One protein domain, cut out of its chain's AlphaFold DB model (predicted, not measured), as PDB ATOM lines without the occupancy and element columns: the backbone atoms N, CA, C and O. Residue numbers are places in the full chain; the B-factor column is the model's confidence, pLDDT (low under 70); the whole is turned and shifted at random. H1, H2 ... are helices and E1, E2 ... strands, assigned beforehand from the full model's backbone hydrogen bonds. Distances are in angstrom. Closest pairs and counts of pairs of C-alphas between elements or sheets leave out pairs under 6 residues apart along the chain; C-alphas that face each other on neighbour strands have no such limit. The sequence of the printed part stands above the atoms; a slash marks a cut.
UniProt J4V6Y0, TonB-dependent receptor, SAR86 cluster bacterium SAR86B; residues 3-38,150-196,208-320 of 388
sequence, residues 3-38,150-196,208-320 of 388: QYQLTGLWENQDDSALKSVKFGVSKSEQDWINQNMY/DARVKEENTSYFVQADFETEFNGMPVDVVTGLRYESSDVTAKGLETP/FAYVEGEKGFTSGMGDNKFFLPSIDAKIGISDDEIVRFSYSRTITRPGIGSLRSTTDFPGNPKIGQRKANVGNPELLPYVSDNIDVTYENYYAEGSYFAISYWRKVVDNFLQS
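This is residues 3 to 38, 150 to 196 and 208 to 320 of the 388 residues of the protein "TonB-dependent receptor" of SAR86 cluster bacterium SAR86B (UniProt J4V6Y0). You are looking at one long wall of eight antiparallel strands, twisted and gently curled, like part of a barrel left wide open. E2, E3, E4 and E6 run on beyond the ends of E7, E9 and E10; there the short helix H1 is on the sheet, and E5, E8 and the loop from 260 to 274 lie out at that end. The printed part has 196 residues, with E1 to E7, H1, then E8 to E10 along the chain; the sheet's order is E1, E2, E3, E4, E6, E7, E9, E10, and the class is mostly strand. The whole is only just extended, close to loose, with a radius of gyration of the C-alphas of 24.9 A and spans of 78 by 38 by 25 A.

Find C-alpha 3 at (185.846, 273.996, -129.378); from there E1 runs over residues 3 to 11, 26.2 A long. E2 takes residues 18 to 36 and covers 55.7 A. After the first cut, E3, residues 150 to 170, is 61.0 A long, and E4, residues 173 to 194, is 64.8 A. After the second cut, find C-alpha 208 at (165.534, 236.030, -150.741), where E5, residues 208 to 212, begins. E6, residues 216 to 238, is the longest strand, with 23 residues and 69.8 A. E7, residues 241 to 252, measures 34.8 A and bends by 51 degrees at residue 249. Next come H1, residues 256 to 259, and E8, residues 275 to 278. E9, residues 286 to 300, is 42.7 A long, and E10, residues 303 to 315, is 39.2 A, ending at C-alpha 315, (162.679, 261.242, -119.212).

Start at E1, an edge strand, and walk across the sheet. E1 and E2 form a hairpin, antiparallel at 171 degrees, where you find N 8 and O 23 at 2.8 A, within hydrogen-bond range. E2 and E3 are antiparallel at 165 degrees, with N 26 and O 159 at 2.8 A. The hairpin of E3 and E4 stands at 174 degrees, with N 160 and O 183 at 2.9 A. E4 and E6 are antiparallel at 171 degrees, with N 184 and O 226 at 2.9 A. The hairpin of E6 and E7 has N 233 and O 245 at 2.8 A. E7 and E9 are antiparallel at 164 degrees, with N 246 and O 292 at 2.9 A. The hairpin of E9 and E10 has N 293 and O 309 at 2.8 A, and E10 is the other edge strand. H1 is on the sheet at a height over the sheet of 8.1 A, over none of its strands, but only just: 2 of its C-alphas fall on E3 and 2 on E4. Its closest C-alphas to E4 are those of Ala 190 and Leu 259, 6.8 A apart. H1 is too short for any O i to N i+4 pair; its one O i to N i+3 pair is within range. E5 and E8 pair with no named strand and are apart from each other, but residues 263 to 264 pair antiparallel with residues 277 to 278 of E8.

The outline is a rod; its two farthest C-alphas, those of Gly 172 and Phe 208, are 79.3 A apart. Residues 39 to 149 are not printed, with 12.4 A between C-alphas 38 and 150; residues 197 to 207 are not printed, with 16.1 A between C-alphas 196 and 208. The link from H1 to E8 is long, with 15 residues. The mean pLDDT of the printed part is 94.0, and no printed residue is under 70.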
ATOM      1  N   GLN A   3     186.533 273.485-130.560       93.31
ATOM      2  CA  GLN A   3     185.846 273.996-129.378       93.31
ATOM      3  C   GLN A   3     186.391 275.371-129.013       93.31
ATOM      4  O   GLN A   3     187.600 275.581-128.948       93.31
ATOM      5  N   TYR A   4     185.477 276.292-128.730       95.25
ATOM      6  CA  TYR A   4     185.765 277.617-128.209       95.25
ATOM      7  C   TYR A   4     185.050 277.774-126.878       95.25
ATOM      8  O   TYR A   4     183.873 277.431-126.757       95.25
ATOM      9  N   GLN A   5     185.748 278.310-125.884       96.19
ATOM     10  CA  GLN A   5     185.176 278.591-124.579       96.19
ATOM     11  C   GLN A   5     185.664 279.950-124.089       96.19
ATOM     12  O   GLN A   5     186.858 280.240-124.115       96.19
ATOM     13  N   LEU A   6     184.725 280.769-123.624       97.75
ATOM     14  CA  LEU A   6     184.999 282.005-122.910       97.75
ATOM     15  C   LEU A   6     184.354 281.905-121.533       97.75
ATOM     16  O   LEU A   6     183.153 281.657-121.427       97.75
ATOM     17  N   THR A   7     185.146 282.112-120.487       97.31
ATOM     18  CA  THR A   7     184.669 282.109-119.102       97.31
ATOM     19  C   THR A   7     185.108 283.367-118.377       97.31
ATOM     20  O   THR A   7     186.236 283.820-118.558       97.31
ATOM     21  N   GLY A   8     184.234 283.880-117.522       98.12
ATOM     22  CA  GLY A   8     184.533 284.916-116.547       98.12
ATOM     23  C   GLY A   8     184.315 284.399-115.130       98.12
ATOM     24  O   GLY A   8     183.464 283.540-114.890       98.12
ATOM     25  N   LEU A   9     185.095 284.942-114.204       98.25
ATOM     26  CA  LEU A   9     184.891 284.818-112.770       98.25
ATOM     27  C   LEU A   9     184.857 286.235-112.207       98.25
ATOM     28  O   LEU A   9     185.780 287.017-112.432       98.25
ATOM     29  N   TRP A  10     183.777 286.559-111.515       98.31
ATOM     30  CA  TRP A  10     183.687 287.738-110.677       98.31
ATOM     31  C   TRP A  10     183.732 287.289-109.222       98.31
ATOM     32  O   TRP A  10     182.983 286.394-108.833       98.31
ATOM     33  N   GLU A  11     184.607 287.906-108.439       97.75
ATOM     34  CA  GLU A  11     184.750 287.652-107.008       97.75
ATOM     35  C   GLU A  11     184.288 288.883-106.242       97.75
ATOM     36  O   GLU A  11     184.659 290.017-106.571       97.75
ATOM     37  N   ASN A  12     183.486 288.653-105.213       96.25
ATOM     38  CA  ASN A  12     183.049 289.703-104.327       96.25
ATOM     39  C   ASN A  12     184.116 289.973-103.264       96.25
ATOM     40  O   ASN A  12     184.558 289.061-102.572       96.25
ATOM     41  N   GLN A  13     184.514 291.236-103.138       94.94
ATOM     42  CA  GLN A  13     185.481 291.686-102.132       94.94
ATOM     43  C   GLN A  13     184.794 292.209-100.860       94.94
ATOM     44  O   GLN A  13     185.465 292.476 -99.865       94.94
ATOM     45  N   ASP A  14     183.468 292.367-100.896       93.94
ATOM     46  CA  ASP A  14     182.670 292.854 -99.777       93.94
ATOM     47  C   ASP A  14     182.213 291.707 -98.862       93.94
ATOM     48  O   ASP A  14     182.074 290.553 -99.276       93.94
ATOM     49  N   ASP A  15     181.875 292.050 -97.618       89.56
ATOM     50  CA  ASP A  15     181.348 291.120 -96.610       89.56
ATOM     51  C   ASP A  15     179.849 290.810 -96.813       89.56
ATOM     52  O   ASP A  15     179.015 290.965 -95.923       89.56
ATOM     53  N   SER A  16     179.470 290.441 -98.038       94.94
ATOM     54  CA  SER A  16     178.094 290.065 -98.380       94.94
ATOM     55  C   SER A  16     177.943 288.550 -98.538       94.94
ATOM     56  O   SER A  16     178.934 287.827 -98.646       94.94
ATOM     57  N   ALA A  17     176.693 288.073 -98.597       96.69
ATOM     58  CA  ALA A  17     176.388 286.654 -98.774       96.69
ATOM     59  C   ALA A  17     176.883 286.084-100.114       96.69
ATOM     60  O   ALA A  17     177.303 284.940-100.170       96.69
ATOM     61  N   LEU A  18     176.833 286.860-101.202       97.94
ATOM     62  CA  LEU A  18     177.308 286.422-102.518       97.94
ATOM     63  C   LEU A  18     178.835 286.537-102.569       97.94
ATOM     64  O   LEU A  18     179.352 287.644-102.422       97.94
ATOM     65  N   LYS A  19     179.545 285.432-102.810       98.31
ATOM     66  CA  LYS A  19     181.017 285.373-102.818       98.31
ATOM     67  C   LYS A  19     181.608 285.395-104.220       98.31
ATOM     68  O   LYS A  19     182.589 286.097-104.454       98.31
ATOM     69  N   SER A  20     180.987 284.709-105.175       98.44
ATOM     70  CA  SER A  20     181.448 284.717-106.565       98.44
ATOM     71  C   SER A  20     180.335 284.460-107.567       98.44
ATOM     72  O   SER A  20     179.298 283.879-107.254       98.44
ATOM     73  N   VAL A  21     180.566 284.904-108.804       98.56
ATOM     74  CA  VAL A  21     179.759 284.556-109.971       98.56
ATOM     75  C   VAL A  21     180.684 284.090-111.087       98.56
ATOM     76  O   VAL A  21     181.495 284.859-111.609       98.56
ATOM     77  N   LYS A  22     180.541 282.830-111.492       98.50
ATOM     78  CA  LYS A  22     181.219 282.255-112.653       98.50
ATOM     79  C   LYS A  22     180.249 282.188-113.818       98.50
ATOM     80  O   LYS A  22     179.123 281.734-113.667       98.50
ATOM     81  N   PHE A  23     180.670 282.596-115.002       98.62
ATOM     82  CA  PHE A  23     179.816 282.557-116.185       98.62
ATOM     83  C   PHE A  23     180.626 282.234-117.427       98.62
ATOM     84  O   PHE A  23     181.852 282.367-117.446       98.62
ATOM     85  N   GLY A  24     179.954 281.815-118.488       98.31
ATOM     86  CA  GLY A  24     180.637 281.587-119.744       98.31
ATOM     87  C   GLY A  24     179.745 281.125-120.873       98.31
ATOM     88  O   GLY A  24     178.567 280.815-120.700       98.31
ATOM     89  N   VAL A  25     180.364 281.072-122.043       98.19
ATOM     90  CA  VAL A  25     179.809 280.510-123.265       98.19
ATOM     91  C   VAL A  25     180.808 279.516-123.838       98.19
ATOM     92  O   VAL A  25     182.017 279.757-123.825       98.19
ATOM     93  N   SER A  26     180.313 278.398-124.349       97.56
ATOM     94  CA  SER A  26     181.115 277.464-125.128       97.56
ATOM     95  C   SER A  26     180.392 277.085-126.407       97.56
ATOM     96  O   SER A  26     179.200 276.789-126.361       97.56
ATOM     97  N   LYS A  27     181.123 277.030-127.519       97.44
ATOM     98  CA  LYS A  27     180.666 276.412-128.762       97.44
ATOM     99  C   LYS A  27     181.590 275.244-129.097       97.44
ATOM    100  O   LYS A  27     182.806 275.411-129.041       97.44
ATOM    101  N   SER A  28     181.041 274.082-129.429       96.44
ATOM    102  CA  SER A  28     181.801 272.945-129.950       96.44
ATOM    103  C   SER A  28     181.183 272.411-131.232       96.44
ATOM    104  O   SER A  28     179.972 272.471-131.421       96.44
ATOM    105  N   GLU A  29     182.036 271.902-132.110       96.19
ATOM    106  CA  GLU A  29     181.665 271.270-133.369       96.19
ATOM    107  C   GLU A  29     182.407 269.937-133.483       96.19
ATOM    108  O   GLU A  29     183.630 269.856-133.286       96.19
ATOM    109  N   GLN A  30     181.655 268.875-133.750       93.62
ATOM    110  CA  GLN A  30     182.170 267.521-133.890       93.62
ATOM    111  C   GLN A  30     181.678 266.929-135.201       93.62
ATOM    112  O   GLN A  30     180.479 266.901-135.448       93.62
ATOM    113  N   ASP A  31     182.610 266.425-136.004       94.06
ATOM    114  CA  ASP A  31     182.316 265.678-137.219       94.06
ATOM    115  C   ASP A  31     182.715 264.226-136.994       94.06
ATOM    116  O   ASP A  31     183.854 263.928-136.618       94.06
ATOM    117  N   TRP A  32     181.773 263.333-137.244       91.56
ATOM    118  CA  TRP A  32     181.933 261.895-137.158       91.56
ATOM    119  C   TRP A  32     181.766 261.297-138.542       91.56
ATOM    120  O   TRP A  32     180.882 261.706-139.294       91.56
ATOM    121  N   ILE A  33     182.618 260.331-138.866       89.75
ATOM    122  CA  ILE A  33     182.603 259.611-140.135       89.75
ATOM    123  C   ILE A  33     182.712 258.124-139.816       89.75
ATOM    124  O   ILE A  33     183.587 257.712-139.055       89.75
ATOM    125  N   ASN A  34     181.826 257.333-140.408       85.25
ATOM    126  CA  ASN A  34     181.885 255.885-140.431       85.25
ATOM    127  C   ASN A  34     181.741 255.435-141.885       85.25
ATOM    128  O   ASN A  34     180.696 255.643-142.498       85.25
ATOM    129  N   GLN A  35     182.807 254.863-142.435       86.12
ATOM    130  CA  GLN A  35     182.856 254.397-143.812       86.12
ATOM    131  C   GLN A  35     183.174 252.909-143.837       86.12
ATOM    132  O   GLN A  35     184.051 252.452-143.102       86.12
ATOM    133  N   ASN A  36     182.488 252.180-144.714       81.31
ATOM    134  CA  ASN A  36     182.835 250.804-145.036       81.31
ATOM    135  C   ASN A  36     183.343 250.715-146.474       81.31
ATOM    136  O   ASN A  36     182.793 251.353-147.375       81.31
ATOM    137  N   MET A  37     184.369 249.898-146.656       84.94
ATOM    138  CA  MET A  37     184.956 249.541-147.940       84.94
ATOM    139  C   MET A  37     185.215 248.040-147.908       84.94
ATOM    140  O   MET A  37     185.880 247.544-146.993       84.94
ATOM    141  N   TYR A  38     184.656 247.314-148.863       75.00
ATOM    142  CA  TYR A  38     184.821 245.886-149.007       75.00
ATOM    143  C   TYR A  38     185.549 245.589-150.312       75.00
ATOM    144  O   TYR A  38     185.072 245.852-151.417       75.00
ATOM    145  N   ASP A 150     178.926 255.452-146.417       87.44
ATOM    146  CA  ASP A 150     179.531 256.632-145.782       87.44
ATOM    147  C   ASP A 150     178.510 257.319-144.881       87.44
ATOM    148  O   ASP A 150     177.713 258.118-145.355       87.44
ATOM    149  N   ALA A 151     178.512 257.020-143.588       87.12
ATOM    150  CA  ALA A 151     177.676 257.703-142.614       87.12
ATOM    151  C   ALA A 151     178.466 258.824-141.934       87.12
ATOM    152  O   ALA A 151     179.484 258.594-141.281       87.12
ATOM    153  N   ARG A 152     177.954 260.048-142.034       91.94
ATOM    154  CA  ARG A 152     178.527 261.242-141.417       91.94
ATOM    155  C   ARG A 152     177.529 261.884-140.482       91.94
ATOM    156  O   ARG A 152     176.373 262.074-140.854       91.94
ATOM    157  N   VAL A 153     177.982 262.272-139.298       94.12
ATOM    158  CA  VAL A 153     177.177 263.040-138.345       94.12
ATOM    159  C   VAL A 153     177.983 264.240-137.889       94.12
ATOM    160  O   VAL A 153     179.094 264.095-137.383       94.12
ATOM    161  N   LYS A 154     177.420 265.426-138.078       95.06
ATOM    162  CA  LYS A 154     177.943 266.686-137.575       95.06
ATOM    163  C   LYS A 154     177.076 267.150-136.413       95.06
ATOM    164  O   LYS A 154     175.870 267.293-136.588       95.06
ATOM    165  N   GLU A 155     177.682 267.418-135.265       95.19
ATOM    166  CA  GLU A 155     177.016 268.014-134.105       95.19
ATOM    167  C   GLU A 155     177.630 269.376-133.780       95.19
ATOM    168  O   GLU A 155     178.836 269.488-133.538       95.19
ATOM    169  N   GLU A 156     176.797 270.410-133.719       96.25
ATOM    170  CA  GLU A 156     177.161 271.742-133.244       96.25
ATOM    171  C   GLU A 156     176.458 272.017-131.916       96.25
ATOM    172  O   GLU A 156     175.236 272.056-131.839       96.25
ATOM    173  N   ASN A 157     177.229 272.229-130.852       96.19
ATOM    174  CA  ASN A 157     176.704 272.490-129.519       96.19
ATOM    175  C   ASN A 157     177.066 273.903-129.077       96.19
ATOM    176  O   ASN A 157     178.232 274.294-129.120       96.19
ATOM    177  N   THR A 158     176.088 274.646-128.578       97.62
ATOM    178  CA  THR A 158     176.291 275.942-127.927       97.62
ATOM    179  C   THR A 158     175.755 275.875-126.506       97.62
ATOM    180  O   THR A 158     174.617 275.476-126.286       97.62
ATOM    181  N   SER A 159     176.564 276.283-125.533       97.75
ATOM    182  CA  SER A 159     176.181 276.325-124.126       97.75
ATOM    183  C   SER A 159     176.459 277.696-123.537       97.75
ATOM    184  O   SER A 159     177.535 278.250-123.739       97.75
ATOM    185  N   TYR A 160     175.528 278.183-122.725       98.31
ATOM    186  CA  TYR A 160     175.702 279.339-121.850       98.31
ATOM    187  C   TYR A 160     175.524 278.880-120.415       98.31
ATOM    188  O   TYR A 160     174.646 278.062-120.144       98.31
ATOM    189  N   PHE A 161     176.332 279.384-119.492       98.31
ATOM    190  CA  PHE A 161     176.148 279.076-118.082       98.31
ATOM    191  C   PHE A 161     176.437 280.279-117.193       98.31
ATOM    192  O   PHE A 161     177.246 281.146-117.529       98.31
ATOM    193  N   VAL A 162     175.785 280.284-116.037       98.69
ATOM    194  CA  VAL A 162     176.074 281.149-114.899       98.69
ATOM    195  C   VAL A 162     175.959 280.314-113.631       98.69
ATOM    196  O   VAL A 162     175.058 279.491-113.513       98.69
ATOM    197  N   GLN A 163     176.880 280.509-112.703       98.75
ATOM    198  CA  GLN A 163     176.902 279.914-111.378       98.75
ATOM    199  C   GLN A 163     177.195 281.022-110.375       98.75
ATOM    200  O   GLN A 163     178.037 281.878-110.641       98.75
ATOM    201  N   ALA A 164     176.501 281.006-109.249       98.75
ATOM    202  CA  ALA A 164     176.708 281.910-108.137       98.75
ATOM    203  C   ALA A 164     176.964 281.102-106.864       98.75
ATOM    204  O   ALA A 164     176.247 280.136-106.587       98.75
ATOM    205  N   ASP A 165     177.972 281.523-106.113       98.62
ATOM    206  CA  ASP A 165     178.379 280.911-104.854       98.62
ATOM    207  C   ASP A 165     178.051 281.875-103.711       98.62
ATOM    208  O   ASP A 165     178.397 283.061-103.758       98.62
ATOM    209  N   PHE A 166     177.364 281.372-102.694       98.56
ATOM    210  CA  PHE A 166     176.918 282.120-101.531       98.56
ATOM    211  C   PHE A 166     177.430 281.463-100.254       98.56
ATOM    212  O   PHE A 166     177.345 280.248-100.105       98.56
ATOM    213  N   GLU A 167     177.870 282.285 -99.313       98.12
ATOM    214  CA  GLU A 167     178.200 281.887 -97.947       98.12
ATOM    215  C   GLU A 167     177.589 282.921 -97.003       98.12
ATOM    216  O   GLU A 167     177.835 284.126 -97.125       98.12
ATOM    217  N   THR A 168     176.746 282.473 -96.080       96.69
ATOM    218  CA  THR A 168     176.034 283.356 -95.156       96.69
ATOM    219  C   THR A 168     175.725 282.655 -93.840       96.69
ATOM    220  O   THR A 168     176.015 281.477 -93.659       96.69
ATOM    221  N   GLU A 169     175.116 283.384 -92.915       95.88
ATOM    222  CA  GLU A 169     174.610 282.845 -91.663       95.88
ATOM    223  C   GLU A 169     173.107 283.126 -91.578       95.88
ATOM    224  O   GLU A 169     172.655 284.257 -91.774       95.88
ATOM    225  N   PHE A 170     172.313 282.097 -91.286       92.56
ATOM    226  CA  PHE A 170     170.872 282.218 -91.091       92.56
ATOM    227  C   PHE A 170     170.491 281.653 -89.723       92.56
ATOM    228  O   PHE A 170     170.628 280.460 -89.479       92.56
ATOM    229  N   ASN A 171     169.994 282.505 -88.818       92.31
ATOM    230  CA  ASN A 171     169.674 282.138 -87.431       92.31
ATOM    231  C   ASN A 171     170.850 281.496 -86.659       92.31
ATOM    232  O   ASN A 171     170.635 280.553 -85.901       92.31
ATOM    233  N   GLY A 172     172.081 281.985 -86.842       93.00
ATOM    234  CA  GLY A 172     173.264 281.409 -86.188       93.00
ATOM    235  C   GLY A 172     173.824 280.158 -86.868       93.00
ATOM    236  O   GLY A 172     174.831 279.628 -86.413       93.00
ATOM    237  N   MET A 173     173.185 279.673 -87.939       96.56
ATOM    238  CA  MET A 173     173.628 278.497 -88.689       96.56
ATOM    239  C   MET A 173     174.398 278.934 -89.938       96.56
ATOM    240  O   MET A 173     173.843 279.708 -90.729       96.56
ATOM    241  N   PRO A 174     175.632 278.452 -90.165       97.75
ATOM    242  CA  PRO A 174     176.345 278.699 -91.412       97.75
ATOM    243  C   PRO A 174     175.637 278.003 -92.581       97.75
ATOM    244  O   PRO A 174     175.233 276.841 -92.480       97.75
ATOM    245  N   VAL A 175     175.487 278.725 -93.690       98.12
ATOM    246  CA  VAL A 175     174.803 278.284 -94.907       98.12
ATOM    247  C   VAL A 175     175.687 278.563 -96.120       98.12
ATOM    248  O   VAL A 175     175.945 279.722 -96.443       98.12
ATOM    249  N   ASP A 176     176.061 277.500 -96.828       98.44
ATOM    250  CA  ASP A 176     176.760 277.560 -98.112       98.44
ATOM    251  C   ASP A 176     175.777 277.157 -99.220       98.44
ATOM    252  O   ASP A 176     175.112 276.123 -99.112       98.44
ATOM    253  N   VAL A 177     175.660 277.946-100.288       98.56
ATOM    254  CA  VAL A 177     174.805 277.623-101.443       98.56
ATOM    255  C   VAL A 177     175.555 277.881-102.737       98.56
ATOM    256  O   VAL A 177     175.999 278.992-102.996       98.56
ATOM    257  N   VAL A 178     175.611 276.876-103.600       98.69
ATOM    258  CA  VAL A 178     176.045 277.010-104.988       98.69
ATOM    259  C   VAL A 178     174.826 276.804-105.866       98.69
ATOM    260  O   VAL A 178     174.168 275.774-105.793       98.69
ATOM    261  N   THR A 179     174.492 277.771-106.711       98.69
ATOM    262  CA  THR A 179     173.390 277.621-107.669       98.69
ATOM    263  C   THR A 179     173.837 277.997-109.064       98.69
ATOM    264  O   THR A 179     174.618 278.926-109.252       98.69
ATOM    265  N   GLY A 180     173.357 277.256-110.054       98.62
ATOM    266  CA  GLY A 180     173.742 277.420-111.439       98.62
ATOM    267  C   GLY A 180     172.561 277.293-112.381       98.62
ATOM    268  O   GLY A 180     171.590 276.586-112.125       98.62
ATOM    269  N   LEU A 181     172.666 277.988-113.505       98.56
ATOM    270  CA  LEU A 181     171.801 277.828-114.657       98.56
ATOM    271  C   LEU A 181     172.682 277.586-115.871       98.56
ATOM    272  O   LEU A 181     173.622 278.342-116.132       98.56
ATOM    273  N   ARG A 182     172.349 276.559-116.643       98.44
ATOM    274  CA  ARG A 182     172.981 276.283-117.927       98.44
ATOM    275  C   ARG A 182     171.920 276.118-119.003       98.44
ATOM    276  O   ARG A 182     170.903 275.471-118.791       98.44
ATOM    277  N   TYR A 183     172.152 276.725-120.155       98.31
ATOM    278  CA  TYR A 183     171.341 276.543-121.351       98.31
ATOM    279  C   TYR A 183     172.198 275.868-122.410       98.31
ATOM    280  O   TYR A 183     173.276 276.375-122.717       98.31
ATOM    281  N   GLU A 184     171.724 274.759-122.967       97.81
ATOM    282  CA  GLU A 184     172.375 274.058-124.074       97.81
ATOM    283  C   GLU A 184     171.474 274.046-125.307       97.81
ATOM    284  O   GLU A 184     170.274 273.819-125.197       97.81
ATOM    285  N   SER A 185     172.071 274.272-126.473       97.44
ATOM    286  CA  SER A 185     171.470 274.094-127.793       97.44
ATOM    287  C   SER A 185     172.368 273.170-128.598       97.44
ATOM    288  O   SER A 185     173.588 273.361-128.594       97.44
ATOM    289  N   SER A 186     171.774 272.213-129.291       96.44
ATOM    290  CA  SER A 186     172.476 271.250-130.130       96.44
ATOM    291  C   SER A 186     171.789 271.161-131.483       96.44
ATOM    292  O   SER A 186     170.577 270.975-131.529       96.44
ATOM    293  N   ASP A 187     172.571 271.264-132.551       96.69
ATOM    294  CA  ASP A 187     172.142 271.052-133.929       96.69
ATOM    295  C   ASP A 187     172.892 269.836-134.485       96.69
ATOM    296  O   ASP A 187     174.123 269.777-134.449       96.69
ATOM    297  N   VAL A 188     172.151 268.855-134.992       96.44
ATOM    298  CA  VAL A 188     172.664 267.611-135.567       96.44
ATOM    299  C   VAL A 188     172.365 267.613-137.059       96.44
ATOM    300  O   VAL A 188     171.228 267.804-137.479       96.44
ATOM    301  N   THR A 189     173.382 267.383-137.881       95.75
ATOM    302  CA  THR A 189     173.240 267.143-139.320       95.75
ATOM    303  C   THR A 189     173.863 265.802-139.659       95.75
ATOM    304  O   THR A 189     175.078 265.638-139.579       95.75
ATOM    305  N   ALA A 190     173.047 264.851-140.092       94.62
ATOM    306  CA  ALA A 190     173.503 263.555-140.560       94.62
ATOM    307  C   ALA A 190     173.431 263.480-142.085       94.62
ATOM    308  O   ALA A 190     172.409 263.824-142.677       94.62
ATOM    309  N   LYS A 191     174.482 262.985-142.732       92.88
ATOM    310  CA  LYS A 191     174.513 262.695-144.171       92.88
ATOM    311  C   LYS A 191     175.039 261.289-144.390       92.88
ATOM    312  O   LYS A 191     176.031 260.921-143.777       92.88
ATOM    313  N   GLY A 192     174.393 260.532-145.259       89.06
ATOM    314  CA  GLY A 192     174.729 259.141-145.521       89.06
ATOM    315  C   GLY A 192     174.902 258.887-147.008       89.06
ATOM    316  O   GLY A 192     174.034 259.302-147.755       89.06
ATOM    317  N   LEU A 193     175.964 258.220-147.458       87.38
ATOM    318  CA  LEU A 193     175.945 257.486-148.722       87.38
ATOM    319  C   LEU A 193     175.378 256.102-148.423       87.38
ATOM    320  O   LEU A 193     175.991 255.341-147.670       87.38
ATOM    321  N   GLU A 194     174.224 255.793-148.998       84.38
ATOM    322  CA  GLU A 194     173.606 254.476-148.902       84.38
ATOM    323  C   GLU A 194     173.370 253.885-150.290       84.38
ATOM    324  O   GLU A 194     173.118 254.604-151.263       84.38
ATOM    325  N   THR A 195     173.444 252.561-150.371       86.06
ATOM    326  CA  THR A 195     172.902 251.798-151.492       86.06
ATOM    327  C   THR A 195     171.480 251.393-151.102       86.06
ATOM    328  O   THR A 195     171.316 250.491-150.275       86.06
ATOM    329  N   PRO A 196     170.435 252.068-151.607       86.94
ATOM    330  CA  PRO A 196     169.074 251.767-151.198       86.94
ATOM    331  C   PRO A 196     168.678 250.378-151.693       86.94
ATOM    332  O   PRO A 196     168.935 250.015-152.841       86.94
ATOM    333  N   PHE A 208     165.631 234.854-149.892       94.38
ATOM    334  CA  PHE A 208     165.534 236.030-150.741       94.38
ATOM    335  C   PHE A 208     166.898 236.716-150.840       94.38
ATOM    336  O   PHE A 208     167.740 236.603-149.947       94.38
ATOM    337  N   ALA A 209     167.080 237.483-151.909       92.69
ATOM    338  CA  ALA A 209     168.182 238.419-152.068       92.69
ATOM    339  C   ALA A 209     167.646 239.855-152.096       92.69
ATOM    340  O   ALA A 209     166.536 240.104-152.577       92.69
ATOM    341  N   TYR A 210     168.427 240.801-151.583       92.69
ATOM    342  CA  TYR A 210     168.143 242.214-151.789       92.69
ATOM    343  C   TYR A 210     168.528 242.630-153.207       92.69
ATOM    344  O   TYR A 210     169.551 242.198-153.733       92.69
ATOM    345  N   VAL A 211     167.699 243.476-153.811       91.75
ATOM    346  CA  VAL A 211     168.007 244.146-155.071       91.75
ATOM    347  C   VAL A 211     168.381 245.578-154.737       91.75
ATOM    348  O   VAL A 211     167.553 246.363-154.265       91.75
ATOM    349  N   GLU A 212     169.649 245.883-154.956       90.56
ATOM    350  CA  GLU A 212     170.241 247.192-154.721       90.56
ATOM    351  C   GLU A 212     169.897 248.165-155.855       90.56
ATOM    352  O   GLU A 212     169.834 247.791-157.028       90.56
ATOM    353  N   GLY A 213     169.632 249.418-155.494       88.50
ATOM    354  CA  GLY A 213     169.481 250.533-156.423       88.50
ATOM    355  C   GLY A 213     170.783 251.308-156.618       88.50
ATOM    356  O   GLY A 213     171.853 250.911-156.161       88.50
ATOM    357  N   GLU A 214     170.691 252.461-157.278       88.75
ATOM    358  CA  GLU A 214     171.835 253.365-157.413       88.75
ATOM    359  C   GLU A 214     172.199 254.003-156.066       88.75
ATOM    360  O   GLU A 214     171.325 254.482-155.339       88.75
ATOM    361  N   LYS A 215     173.502 254.043-155.752       86.81
ATOM    362  CA  LYS A 215     174.033 254.723-154.563       86.81
ATOM    363  C   LYS A 215     173.587 256.186-154.541       86.81
ATOM    364  O   LYS A 215     173.746 256.910-155.525       86.81
ATOM    365  N   GLY A 216     173.082 256.634-153.397       85.25
ATOM    366  CA  GLY A 216     172.555 257.983-153.218       85.25
ATOM    367  C   GLY A 216     172.907 258.564-151.857       85.25
ATOM    368  O   GLY A 216     173.164 257.838-150.899       85.25
ATOM    369  N   PHE A 217     172.923 259.896-151.776       87.56
ATOM    370  CA  PHE A 217     173.094 260.580-150.500       87.56
ATOM    371  C   PHE A 217     171.746 260.819-149.818       87.56
ATOM    372  O   PHE A 217     170.865 261.461-150.392       87.56
ATOM    373  N   THR A 218     171.622 260.388-148.568       88.06
ATOM    374  CA  THR A 218     170.559 260.792-147.649       88.06
ATOM    375  C   THR A 218     171.041 261.890-146.714       88.06
ATOM    376  O   THR A 218     172.239 262.084-146.478       88.06
ATOM    377  N   SER A 219     170.093 262.648-146.173       91.00
ATOM    378  CA  SER A 219     170.369 263.626-145.130       91.00
ATOM    379  C   SER A 219     169.220 263.708-144.146       91.00
ATOM    380  O   SER A 219     168.063 263.669-144.557       91.00
ATOM    381  N   GLY A 220     169.539 263.909-142.875       91.50
ATOM    382  CA  GLY A 220     168.568 264.240-141.846       91.50
ATOM    383  C   GLY A 220     169.149 265.257-140.873       91.50
ATOM    384  O   GLY A 220     170.367 265.429-140.786       91.50
ATOM    385  N   MET A 221     168.269 265.974-140.190       94.44
ATOM    386  CA  MET A 221     168.634 267.034-139.258       94.44
ATOM    387  C   MET A 221     167.808 266.885-137.990       94.44
ATOM    388  O   MET A 221     166.670 266.436-138.060       94.44
ATOM    389  N   GLY A 222     168.370 267.289-136.860       93.75
ATOM    390  CA  GLY A 222     167.655 267.391-135.597       93.75
ATOM    391  C   GLY A 222     168.199 268.553-134.786       93.75
ATOM    392  O   GLY A 222     169.383 268.873-134.877       93.75
ATOM    393  N   ASP A 223     167.347 269.190-133.996       95.56
ATOM    394  CA  ASP A 223     167.759 270.227-133.059       95.56
ATOM    395  C   ASP A 223     167.110 270.011-131.695       95.56
ATOM    396  O   ASP A 223     166.004 269.482-131.576       95.56
ATOM    397  N   ASN A 224     167.821 270.383-130.636       94.88
ATOM    398  CA  ASN A 224     167.285 270.326-129.285       94.88
ATOM    399  C   ASN A 224     167.881 271.408-128.388       94.88
ATOM    400  O   ASN A 224     168.995 271.896-128.592       94.88
ATOM    401  N   LYS A 225     167.089 271.815-127.392       96.69
ATOM    402  CA  LYS A 225     167.417 272.887-126.450       96.69
ATOM    403  C   LYS A 225     167.016 272.479-125.046       96.69
ATOM    404  O   LYS A 225     165.895 272.021-124.831       96.69
ATOM    405  N   PHE A 226     167.903 272.707-124.087       97.31
ATOM    406  CA  PHE A 226     167.683 272.337-122.696       97.31
ATOM    407  C   PHE A 226     168.055 273.462-121.742       97.31
ATOM    408  O   PHE A 226     169.069 274.139-121.902       97.31
ATOM    409  N   PHE A 227     167.233 273.612-120.707       97.75
ATOM    410  CA  PHE A 227     167.507 274.460-119.558       97.75
ATOM    411  C   PHE A 227     167.810 273.578-118.347       97.75
ATOM    412  O   PHE A 227     166.990 272.742-117.962       97.75
ATOM    413  N   LEU A 228     168.999 273.757-117.780       98.25
ATOM    414  CA  LEU A 228     169.638 272.879-116.805       98.25
ATOM    415  C   LEU A 228     169.950 273.671-115.525       98.25
ATOM    416  O   LEU A 228     171.056 274.204-115.384       98.25
ATOM    417  N   PRO A 229     168.974 273.834-114.618       98.38
ATOM    418  CA  PRO A 229     169.222 274.396-113.299       98.38
ATOM    419  C   PRO A 229     169.969 273.410-112.394       98.38
ATOM    420  O   PRO A 229     169.750 272.196-112.455       98.38
ATOM    421  N   SER A 230     170.785 273.955-111.498       98.69
ATOM    422  CA  SER A 230     171.392 273.237-110.384       98.69
ATOM    423  C   SER A 230     171.396 274.087-109.117       98.69
ATOM    424  O   SER A 230     171.485 275.319-109.151       98.69
ATOM    425  N   ILE A 231     171.286 273.423-107.978       98.62
ATOM    426  CA  ILE A 231     171.480 274.014-106.663       98.62
ATOM    427  C   ILE A 231     172.044 272.953-105.730       98.62
ATOM    428  O   ILE A 231     171.527 271.843-105.659       98.62
ATOM    429  N   ASP A 232     173.068 273.335-104.992       98.69
ATOM    430  CA  ASP A 232     173.675 272.578-103.917       98.69
ATOM    431  C   ASP A 232     173.706 273.493-102.700       98.69
ATOM    432  O   ASP A 232     174.160 274.633-102.778       98.69
ATOM    433  N   ALA A 233     173.176 273.025-101.581       98.44
ATOM    434  CA  ALA A 233     173.081 273.779-100.345       98.44
ATOM    435  C   ALA A 233     173.581 272.931 -99.181       98.44
ATOM    436  O   ALA A 233     173.288 271.737 -99.086       98.44
ATOM    437  N   LYS A 234     174.311 273.564 -98.273       98.25
ATOM    438  CA  LYS A 234     174.839 272.972 -97.051       98.25
ATOM    439  C   LYS A 234     174.515 273.899 -95.890       98.25
ATOM    440  O   LYS A 234     174.781 275.092 -95.959       98.25
ATOM    441  N   ILE A 235     173.945 273.343 -94.827       98.19
ATOM    442  CA  ILE A 235     173.548 274.076 -93.626       98.19
ATOM    443  C   ILE A 235     174.145 273.364 -92.413       98.19
ATOM    444  O   ILE A 235     173.881 272.178 -92.215       98.19
ATOM    445  N   GLY A 236     174.928 274.077 -91.605       97.94
ATOM    446  CA  GLY A 236     175.380 273.600 -90.297       97.94
ATOM    447  C   GLY A 236     174.301 273.852 -89.247       97.94
ATOM    448  O   GLY A 236     174.131 274.982 -88.807       97.94
ATOM    449  N   ILE A 237     173.546 272.819 -88.876       96.38
ATOM    450  CA  ILE A 237     172.460 272.919 -87.888       96.38
ATOM    451  C   ILE A 237     173.027 273.161 -86.480       96.38
ATOM    452  O   ILE A 237     172.440 273.898 -85.687       96.38
ATOM    453  N   SER A 238     174.179 272.556 -86.192       94.50
ATOM    454  CA  SER A 238     174.997 272.759 -84.995       94.50
ATOM    455  C   SER A 238     176.473 272.504 -85.341       94.50
ATOM    456  O   SER A 238     176.786 272.214 -86.498       94.50
ATOM    457  N   ASP A 239     177.378 272.599 -84.364       92.94
ATOM    458  CA  ASP A 239     178.821 272.374 -84.572       92.94
ATOM    459  C   ASP A 239     179.137 270.968 -85.124       92.94
ATOM    460  O   ASP A 239     180.116 270.795 -85.850       92.94
ATOM    461  N   ASP A 240     178.268 269.991 -84.839       96.38
ATOM    462  CA  ASP A 240     178.451 268.581 -85.198       96.38
ATOM    463  C   ASP A 240     177.403 268.069 -86.206       96.38
ATOM    464  O   ASP A 240     177.445 266.904 -86.601       96.38
ATOM    465  N   GLU A 241     176.443 268.895 -86.635       97.81
ATOM    466  CA  GLU A 241     175.320 268.459 -87.477       97.81
ATOM    467  C   GLU A 241     175.219 269.261 -88.769       97.81
ATOM    468  O   GLU A 241     175.116 270.487 -88.760       97.81
ATOM    469  N   ILE A 242     175.160 268.555 -89.897       98.19
ATOM    470  CA  ILE A 242     175.101 269.156 -91.228       98.19
ATOM    471  C   ILE A 242     173.921 268.577 -91.999       98.19
ATOM    472  O   ILE A 242     173.704 267.367 -92.022       98.19
ATOM    473  N   VAL A 243     173.174 269.442 -92.681       98.44
ATOM    474  CA  VAL A 243     172.204 269.045 -93.706       98.44
ATOM    475  C   VAL A 243     172.709 269.509 -95.064       98.44
ATOM    476  O   VAL A 243     173.059 270.674 -95.241       98.44
ATOM    477  N   ARG A 244     172.715 268.599 -96.035       98.50
ATOM    478  CA  ARG A 244     172.994 268.872 -97.442       98.50
ATOM    479  C   ARG A 244     171.746 268.638 -98.276       98.50
ATOM    480  O   ARG A 244     171.003 267.686 -98.046       98.50
ATOM    481  N   PHE A 245     171.538 269.507 -99.249       98.62
ATOM    482  CA  PHE A 245     170.485 269.410-100.244       98.62
ATOM    483  C   PHE A 245     171.092 269.650-101.619       98.62
ATOM    484  O   PHE A 245     171.804 270.633-101.806       98.62
ATOM    485  N   SER A 246     170.748 268.809-102.584       98.69
ATOM    486  CA  SER A 246     171.155 268.984-103.973       98.69
ATOM    487  C   SER A 246     169.970 268.753-104.900       98.69
ATOM    488  O   SER A 246     169.230 267.780-104.761       98.69
ATOM    489  N   TYR A 247     169.811 269.630-105.886       98.69
ATOM    490  CA  TYR A 247     168.921 269.433-107.020       98.69
ATOM    491  C   TYR A 247     169.650 269.768-108.315       98.69
ATOM    492  O   TYR A 247     170.296 270.807-108.426       98.69
ATOM    493  N   SER A 248     169.518 268.911-109.322       98.50
ATOM    494  CA  SER A 248     170.052 269.191-110.652       98.50
ATOM    495  C   SER A 248     169.213 268.559-111.749       98.50
ATOM    496  O   SER A 248     168.756 267.419-111.626       98.50
ATOM    497  N   ARG A 249     169.082 269.290-112.857       98.38
ATOM    498  CA  ARG A 249     168.640 268.738-114.136       98.38
ATOM    499  C   ARG A 249     169.847 268.531-115.041       98.38
ATOM    500  O   ARG A 249     170.572 269.480-115.330       98.38
ATOM    501  N   THR A 250     170.051 267.308-115.512       97.19
ATOM    502  CA  THR A 250     171.165 266.942-116.399       97.19
ATOM    503  C   THR A 250     170.664 266.280-117.675       97.19
ATOM    504  O   THR A 250     169.525 265.813-117.731       97.19
ATOM    505  N   ILE A 251     171.511 266.246-118.709       96.31
ATOM    506  CA  ILE A 251     171.224 265.532-119.956       96.31
ATOM    507  C   ILE A 251     172.328 264.547-120.318       96.31
ATOM    508  O   ILE A 251     173.490 264.743-119.965       96.31
ATOM    509  N   THR A 252     171.977 263.495-121.050       93.88
ATOM    510  CA  THR A 252     172.930 262.588-121.705       93.88
ATOM    511  C   THR A 252     172.572 262.499-123.180       93.88
ATOM    512  O   THR A 252     171.451 262.136-123.521       93.88
ATOM    513  N   ARG A 253     173.503 262.877-124.060       91.62
ATOM    514  CA  ARG A 253     173.265 262.883-125.510       91.62
ATOM    515  C   ARG A 253     173.135 261.451-126.060       91.62
ATOM    516  O   ARG A 253     173.772 260.550-125.504       91.62
ATOM    517  N   PRO A 254     172.339 261.232-127.125       90.75
ATOM    518  CA  PRO A 254     172.275 259.946-127.814       90.75
ATOM    519  C   PRO A 254     173.648 259.498-128.320       90.75
ATOM    520  O   PRO A 254     174.517 260.314-128.624       90.75
ATOM    521  N   GLY A 255     173.845 258.184-128.436       87.31
ATOM    522  CA  GLY A 255     175.052 257.651-129.063       87.31
ATOM    523  C   GLY A 255     175.085 258.001-130.551       87.31
ATOM    524  O   GLY A 255     174.073 257.843-131.235       87.31
ATOM    525  N   ILE A 256     176.248 258.413-131.062       84.25
ATOM    526  CA  ILE A 256     176.405 258.937-132.429       84.25
ATOM    527  C   ILE A 256     175.918 257.981-133.529       84.25
ATOM    528  O   ILE A 256     175.367 258.422-134.533       84.25
ATOM    529  N   GLY A 257     176.056 256.664-133.329       80.44
ATOM    530  CA  GLY A 257     175.579 255.653-134.281       80.44
ATOM    531  C   GLY A 257     174.061 255.670-134.480       80.44
ATOM    532  O   GLY A 257     173.585 255.349-135.563       80.44
ATOM    533  N   SER A 258     173.316 256.112-133.466       86.12
ATOM    534  CA  SER A 258     171.853 256.245-133.493       86.12
ATOM    535  C   SER A 258     171.408 257.482-134.282       86.12
ATOM    536  O   SER A 258     170.311 257.495-134.828       86.12
ATOM    537  N   LEU A 259     172.272 258.502-134.384       89.69
ATOM    538  CA  LEU A 259     171.996 259.786-135.046       89.69
ATOM    539  C   LEU A 259     172.238 259.769-136.563       89.69
ATOM    540  O   LEU A 259     172.083 260.794-137.223       89.69
ATOM    541  N   ARG A 260     172.647 258.635-137.140       88.00
ATOM    542  CA  ARG A 260     172.854 258.501-138.591       88.00
ATOM    543  C   ARG A 260     171.546 258.685-139.371       88.00
ATOM    544  O   ARG A 260     170.461 258.500-138.834       88.00
ATOM    545  N   SER A 261     171.656 258.983-140.663       86.44
ATOM    546  CA  SER A 261     170.518 259.142-141.584       86.44
ATOM    547  C   SER A 261     170.353 257.986-142.577       86.44
ATOM    548  O   SER A 261     169.509 258.067-143.465       86.44
ATOM    549  N   THR A 262     171.147 256.920-142.441       85.75
ATOM    550  CA  THR A 262     171.106 255.750-143.329       85.75
ATOM    551  C   THR A 262     170.154 254.668-142.830       85.75
ATOM    552  O   THR A 262     169.900 254.536-141.623       85.75
ATOM    553  N   THR A 263     169.669 253.861-143.774       86.44
ATOM    554  CA  THR A 263     168.945 252.616-143.495       86.44
ATOM    555  C   THR A 263     169.803 251.407-143.847       86.44
ATOM    556  O   THR A 263     170.180 251.229-145.000       86.44
ATOM    557  N   ASP A 264     170.047 250.532-142.872       86.44
ATOM    558  CA  ASP A 264     170.752 249.271-143.117       86.44
ATOM    559  C   ASP A 264     169.771 248.108-143.197       86.44
ATOM    560  O   ASP A 264     168.839 248.015-142.397       86.44
ATOM    561  N   PHE A 265     170.049 247.152-144.076       89.00
ATOM    562  CA  PHE A 265     169.287 245.915-144.206       89.00
ATOM    563  C   PHE A 265     170.172 244.723-143.821       89.00
ATOM    564  O   PHE A 265     170.849 244.150-144.673       89.00
ATOM    565  N   PRO A 266     170.245 244.357-142.527       86.81
ATOM    566  CA  PRO A 266     171.203 243.364-142.063       86.81
ATOM    567  C   PRO A 266     170.835 241.939-142.493       86.81
ATOM    568  O   PRO A 266     169.703 241.484-142.296       86.81
ATOM    569  N   GLY A 267     171.847 241.201-142.955       85.56
ATOM    570  CA  GLY A 267     171.736 239.794-143.338       85.56
ATOM    571  C   GLY A 267     170.911 239.568-144.603       85.56
ATOM    572  O   GLY A 267     170.475 240.508-145.257       85.56
ATOM    573  N   ASN A 268     170.675 238.301-144.941       86.31
ATOM    574  CA  ASN A 268     169.855 237.959-146.101       86.31
ATOM    575  C   ASN A 268     168.366 237.952-145.718       86.31
ATOM    576  O   ASN A 268     168.017 237.375-144.677       86.31
ATOM    577  N   PRO A 269     167.484 238.545-146.541       91.25
ATOM    578  CA  PRO A 269     166.051 238.500-146.303       91.25
ATOM    579  C   PRO A 269     165.532 237.066-146.435       91.25
ATOM    580  O   PRO A 269     166.001 236.274-147.254       91.25
ATOM    581  N   LYS A 270     164.530 236.727-145.626       90.56
ATOM    582  CA  LYS A 270     163.816 235.448-145.691       90.56
ATOM    583  C   LYS A 270     162.318 235.677-145.592       90.56
ATOM    584  O   LYS A 270     161.861 236.744-145.169       90.56
ATOM    585  N   ILE A 271     161.544 234.662-145.958       88.25
ATOM    586  CA  ILE A 271     160.086 234.686-145.792       88.25
ATOM    587  C   ILE A 271     159.750 234.976-144.326       88.25
ATOM    588  O   ILE A 271     160.202 234.270-143.424       88.25
ATOM    589  N   GLY A 272     158.970 236.033-144.087       83.00
ATOM    590  CA  GLY A 272     158.540 236.434-142.745       83.00
ATOM    591  C   GLY A 272     159.657 236.934-141.821       83.00
ATOM    592  O   GLY A 272     159.389 237.203-140.655       83.00
ATOM    593  N   GLN A 273     160.891 237.070-142.316       88.75
ATOM    594  CA  GLN A 273     162.031 237.560-141.548       88.75
ATOM    595  C   GLN A 273     162.872 238.487-142.427       88.75
ATOM    596  O   GLN A 273     163.820 238.076-143.096       88.75
ATOM    597  N   ARG A 274     162.512 239.768-142.410       93.00
ATOM    598  CA  ARG A 274     163.209 240.836-143.129       93.00
ATOM    599  C   ARG A 274     163.442 241.959-142.146       93.00
ATOM    600  O   ARG A 274     162.516 242.323-141.434       93.00
ATOM    601  N   LYS A 275     164.664 242.467-142.064       93.88
ATOM    602  CA  LYS A 275     165.050 243.448-141.049       93.88
ATOM    603  C   LYS A 275     165.537 244.716-141.720       93.88
ATOM    604  O   LYS A 275     166.233 244.631-142.729       93.88
ATOM    605  N   ALA A 276     165.217 245.854-141.123       92.06
ATOM    606  CA  ALA A 276     165.849 247.121-141.455       92.06
ATOM    607  C   ALA A 276     166.181 247.884-140.167       92.06
ATOM    608  O   ALA A 276     165.397 247.875-139.222       92.06
ATOM    609  N   ASN A 277     167.331 248.547-140.126       90.44
ATOM    610  CA  ASN A 277     167.754 249.400-139.022       90.44
ATOM    611  C   ASN A 277     167.869 250.829-139.538       90.44
ATOM    612  O   ASN A 277     168.748 251.121-140.348       90.44
ATOM    613  N   VAL A 278     167.007 251.718-139.056       88.25
ATOM    614  CA  VAL A 278     166.925 253.101-139.533       88.25
ATOM    615  C   VAL A 278     167.465 254.024-138.446       88.25
ATOM    616  O   VAL A 278     167.017 253.966-137.301       88.25
ATOM    617  N   GLY A 279     168.451 254.853-138.796       88.19
ATOM    618  CA  GLY A 279     168.952 255.885-137.888       88.19
ATOM    619  C   GLY A 279     167.975 257.052-137.720       88.19
ATOM    620  O   GLY A 279     167.058 257.233-138.522       88.19
ATOM    621  N   ASN A 280     168.163 257.835-136.661       90.62
ATOM    622  CA  ASN A 280     167.294 258.952-136.326       90.62
ATOM    623  C   ASN A 280     168.112 260.160-135.817       90.62
ATOM    624  O   ASN A 280     168.487 260.202-134.647       90.62
ATOM    625  N   PRO A 281     168.391 261.170-136.659       91.25
ATOM    626  CA  PRO A 281     169.086 262.382-136.221       91.25
ATOM    627  C   PRO A 281     168.241 263.280-135.301       91.25
ATOM    628  O   PRO A 281     168.786 264.207-134.707       91.25
ATOM    629  N   GLU A 282     166.939 263.016-135.155       92.25
ATOM    630  CA  GLU A 282     166.011 263.787-134.314       92.25
ATOM    631  C   GLU A 282     165.949 263.278-132.860       92.25
ATOM    632  O   GLU A 282     165.134 263.758-132.071       92.25
ATOM    633  N   LEU A 283     166.790 262.306-132.476       92.38
ATOM    634  CA  LEU A 283     166.777 261.763-131.115       92.38
ATOM    635  C   LEU A 283     167.086 262.840-130.077       92.38
ATOM    636  O   LEU A 283     168.086 263.559-130.143       92.38
ATOM    637  N   LEU A 284     166.236 262.890-129.056       93.44
ATOM    638  CA  LEU A 284     166.423 263.780-127.924       93.44
ATOM    639  C   LEU A 284     167.361 263.141-126.889       93.44
ATOM    640  O   LEU A 284     167.260 261.946-126.614       93.44
ATOM    641  N   PRO A 285     168.246 263.927-126.256       92.94
ATOM    642  CA  PRO A 285     168.965 263.506-125.063       92.94
ATOM    643  C   PRO A 285     168.044 262.996-123.949       92.94
ATOM    644  O   PRO A 285     166.967 263.555-123.709       92.94
ATOM    645  N   TYR A 286     168.540 262.008-123.202       93.19
ATOM    646  CA  TYR A 286     167.985 261.624-121.907       93.19
ATOM    647  C   TYR A 286     168.011 262.835-120.981       93.19
ATOM    648  O   TYR A 286     169.054 263.486-120.883       93.19
ATOM    649  N   VAL A 287     166.923 263.106-120.265       95.94
ATOM    650  CA  VAL A 287     166.864 264.169-119.250       95.94
ATOM    651  C   VAL A 287     166.727 263.527-117.881       95.94
ATOM    652  O   VAL A 287     165.954 262.590-117.711       95.94
ATOM    653  N   SER A 288     167.475 264.018-116.898       97.31
ATOM    654  CA  SER A 288     167.427 263.504-115.536       97.31
ATOM    655  C   SER A 288     167.257 264.629-114.528       97.31
ATOM    656  O   SER A 288     168.146 265.464-114.394       97.31
ATOM    657  N   ASP A 289     166.168 264.586-113.766       98.12
ATOM    658  CA  ASP A 289     165.971 265.403-112.569       98.12
ATOM    659  C   ASP A 289     166.395 264.606-111.336       98.12
ATOM    660  O   ASP A 289     165.867 263.525-111.054       98.12
ATOM    661  N   ASN A 290     167.376 265.131-110.608       98.25
ATOM    662  CA  ASN A 290     167.979 264.482-109.451       98.25
ATOM    663  C   ASN A 290     167.754 265.348-108.215       98.25
ATOM    664  O   ASN A 290     168.027 266.546-108.255       98.25
ATOM    665  N   ILE A 291     167.282 264.738-107.132       98.50
ATOM    666  CA  ILE A 291     167.167 265.350-105.805       98.50
ATOM    667  C   ILE A 291     167.916 264.461-104.814       98.50
ATOM    668  O   ILE A 291     167.690 263.250-104.807       98.50
ATOM    669  N   ASP A 292     168.749 265.059-103.966       98.44
ATOM    670  CA  ASP A 292     169.405 264.415-102.824       98.44
ATOM    671  C   ASP A 292     169.236 265.268-101.563       98.44
ATOM    672  O   ASP A 292     169.320 266.498-101.613       98.44
ATOM    673  N   VAL A 293     168.969 264.612-100.436       98.56
ATOM    674  CA  VAL A 293     168.975 265.215 -99.104       98.56
ATOM    675  C   VAL A 293     169.755 264.307 -98.177       98.56
ATOM    676  O   VAL A 293     169.398 263.140 -98.011       98.56
ATOM    677  N   THR A 294     170.771 264.855 -97.524       98.75
ATOM    678  CA  THR A 294     171.635 264.111 -96.614       98.75
ATOM    679  C   THR A 294     171.746 264.843 -95.282       98.75
ATOM    680  O   THR A 294     171.994 266.043 -95.248       98.75
ATOM    681  N   TYR A 295     171.555 264.125 -94.179       98.56
ATOM    682  CA  TYR A 295     171.857 264.593 -92.828       98.56
ATOM    683  C   TYR A 295     173.079 263.841 -92.306       98.56
ATOM    684  O   TYR A 295     173.116 262.612 -92.369       98.56
ATOM    685  N   GLU A 296     174.052 264.576 -91.785       98.44
ATOM    686  CA  GLU A 296     175.304 264.086 -91.209       98.44
ATOM    687  C   GLU A 296     175.398 264.540 -89.746       98.44
ATOM    688  O   GLU A 296     175.116 265.696 -89.437       98.44
ATOM    689  N   ASN A 297     175.811 263.636 -88.855       98.19
ATOM    690  CA  ASN A 297     176.046 263.926 -87.440       98.19
ATOM    691  C   ASN A 297     177.405 263.362 -87.004       98.19
ATOM    692  O   ASN A 297     177.615 262.144 -87.012       98.19
ATOM    693  N   TYR A 298     178.309 264.257 -86.621       97.56
ATOM    694  CA  TYR A 298     179.686 264.011 -86.202       97.56
ATOM    695  C   TYR A 298     179.790 263.922 -84.674       97.56
ATOM    696  O   TYR A 298     180.411 264.747 -84.018       97.56
ATOM    697  N   TYR A 299     179.176 262.900 -84.083       95.56
ATOM    698  CA  TYR A 299     179.027 262.777 -82.626       95.56
ATOM    699  C   TYR A 299     180.331 262.580 -81.821       95.56
ATOM    700  O   TYR A 299     180.284 262.602 -80.588       95.56
ATOM    701  N   ALA A 300     181.472 262.302 -82.464       95.62
ATOM    702  CA  ALA A 300     182.781 262.237 -81.807       95.62
ATOM    703  C   ALA A 300     183.932 262.432 -82.806       95.62
ATOM    704  O   ALA A 300     183.765 262.274 -84.014       95.62
ATOM    705  N   GLU A 301     185.136 262.706 -82.298       94.69
ATOM    706  CA  GLU A 301     186.341 262.820 -83.123       94.69
ATOM    707  C   GLU A 301     186.532 261.564 -83.992       94.69
ATOM    708  O   GLU A 301     186.570 260.430 -83.505       94.69
ATOM    709  N   GLY A 302     186.587 261.766 -85.310       94.56
ATOM    710  CA  GLY A 302     186.713 260.686 -86.290       94.56
ATOM    711  C   GLY A 302     185.489 259.770 -86.424       94.56
ATOM    712  O   GLY A 302     185.590 258.743 -87.094       94.56
ATOM    713  N   SER A 303     184.347 260.109 -85.818       96.50
ATOM    714  CA  SER A 303     183.135 259.282 -85.812       96.50
ATOM    715  C   SER A 303     181.921 260.073 -86.294       96.50
ATOM    716  O   SER A 303     181.697 261.202 -85.871       96.50
ATOM    717  N   TYR A 304     181.110 259.475 -87.166       97.62
ATOM    718  CA  TYR A 304     179.877 260.092 -87.653       97.62
ATOM    719  C   TYR A 304     178.852 259.040 -88.077       97.62
ATOM    720  O   TYR A 304     179.185 257.864 -88.257       97.62
ATOM    721  N   PHE A 305     177.601 259.458 -88.242       98.06
ATOM    722  CA  PHE A 305     176.613 258.726 -89.032       98.06
ATOM    723  C   PHE A 305     175.949 259.669 -90.037       98.06
ATOM    724  O   PHE A 305     175.932 260.883 -89.842       98.06
ATOM    725  N   ALA A 306     175.398 259.104 -91.110       97.94
ATOM    726  CA  ALA A 306     174.673 259.862 -92.119       97.94
ATOM    727  C   ALA A 306     173.406 259.127 -92.562       97.94
ATOM    728  O   ALA A 306     173.366 257.895 -92.599       97.94
ATOM    729  N   ILE A 307     172.374 259.895 -92.899       98.38
ATOM    730  CA  ILE A 307     171.122 259.406 -93.471       98.38
ATOM    731  C   ILE A 307     170.868 260.197 -94.751       98.38
ATOM    732  O   ILE A 307     170.751 261.420 -94.698       98.38
ATOM    733  N   SER A 308     170.744 259.494 -95.875       98.38
ATOM    734  CA  SER A 308     170.543 260.096 -97.195       98.38
ATOM    735  C   SER A 308     169.261 259.593 -97.848       98.38
ATOM    736  O   SER A 308     168.941 258.403 -97.795       98.38
ATOM    737  N   TYR A 309     168.546 260.501 -98.503       98.44
ATOM    738  CA  TYR A 309     167.417 260.210 -99.373       98.44
ATOM    739  C   TYR A 309     167.678 260.813-100.748       98.44
ATOM    740  O   TYR A 309     167.917 262.012-100.865       98.44
ATOM    741  N   TRP A 310     167.551 259.995-101.790       98.12
ATOM    742  CA  TRP A 310     167.724 260.428-103.169       98.12
ATOM    743  C   TRP A 310     166.537 260.003-104.027       98.12
ATOM    744  O   TRP A 310     165.920 258.953-103.818       98.12
ATOM    745  N   ARG A 311     166.219 260.823-105.027       98.31
ATOM    746  CA  ARG A 311     165.224 260.516-106.054       98.31
ATOM    747  C   ARG A 311     165.730 260.975-107.410       98.31
ATOM    748  O   ARG A 311     166.101 262.132-107.581       98.31
ATOM    749  N   LYS A 312     165.670 260.066-108.379       97.75
ATOM    750  CA  LYS A 312     166.009 260.320-109.777       97.75
ATOM    751  C   LYS A 312     164.783 260.082-110.651       97.75
ATOM    752  O   LYS A 312     164.175 259.016-110.570       97.75
ATOM    753  N   VAL A 313     164.419 261.067-111.462       97.19
ATOM    754  CA  VAL A 313     163.380 260.957-112.492       97.19
ATOM    755  C   VAL A 313     164.068 261.103-113.841       97.19
ATOM    756  O   VAL A 313     164.822 262.053-114.032       97.19
ATOM    757  N   VAL A 314     163.863 260.135-114.733       94.81
ATOM    758  CA  VAL A 314     164.498 260.102-116.055       94.81
ATOM    759  C   VAL A 314     163.418 260.122-117.123       94.81
ATOM    760  O   VAL A 314     162.551 259.249-117.122       94.81
ATOM    761  N   ASP A 315     163.525 261.081-118.033       92.50
ATOM    762  CA  ASP A 315     162.679 261.242-119.212       92.50
ATOM    763  C   ASP A 315     163.509 261.047-120.494       92.50
ATOM    764  O   ASP A 315     164.745 261.083-120.465       92.50
ATOM    765  N   ASN A 316     162.830 260.849-121.629       86.44
ATOM    766  CA  ASN A 316     163.435 260.600-122.947       86.44
ATOM    767  C   ASN A 316     164.403 259.411-122.951       86.44
ATOM    768  O   ASN A 316     165.522 259.491-123.458       86.44
ATOM    769  N   PHE A 317     163.989 258.302-122.336       85.81
ATOM    770  CA  PHE A 317     164.781 257.086-122.392       85.81
ATOM    771  C   PHE A 317     164.751 256.500-123.802       85.81
ATOM    772  O   PHE A 317     163.709 255.983-124.194       85.81
ATOM    773  N   LEU A 318     165.873 256.567-124.529       84.31
ATOM    774  CA  LEU A 318     165.979 255.964-125.856       84.31
ATOM    775  C   LEU A 318     165.697 254.469-125.751       84.31
ATOM    776  O   LEU A 318     166.353 253.737-125.001       84.31
ATOM    777  N   GLN A 319     164.715 254.022-126.517       86.06
ATOM    778  CA  GLN A 319     164.413 252.612-126.676       86.06
ATOM    779  C   GLN A 319     164.478 252.251-128.145       86.06
ATOM    780  O   GLN A 319     163.870 252.908-128.988       86.06
ATOM    781  N   SER A 320     165.158 251.149-128.437       88.31
ATOM    782  CA  SER A 320     165.068 250.529-129.748       88.31
ATOM    783  C   SER A 320     163.699 249.875-129.876       88.31
ATOM    784  O   SER A 320     163.378 248.906-129.181       88.31
TER     785      SER A 320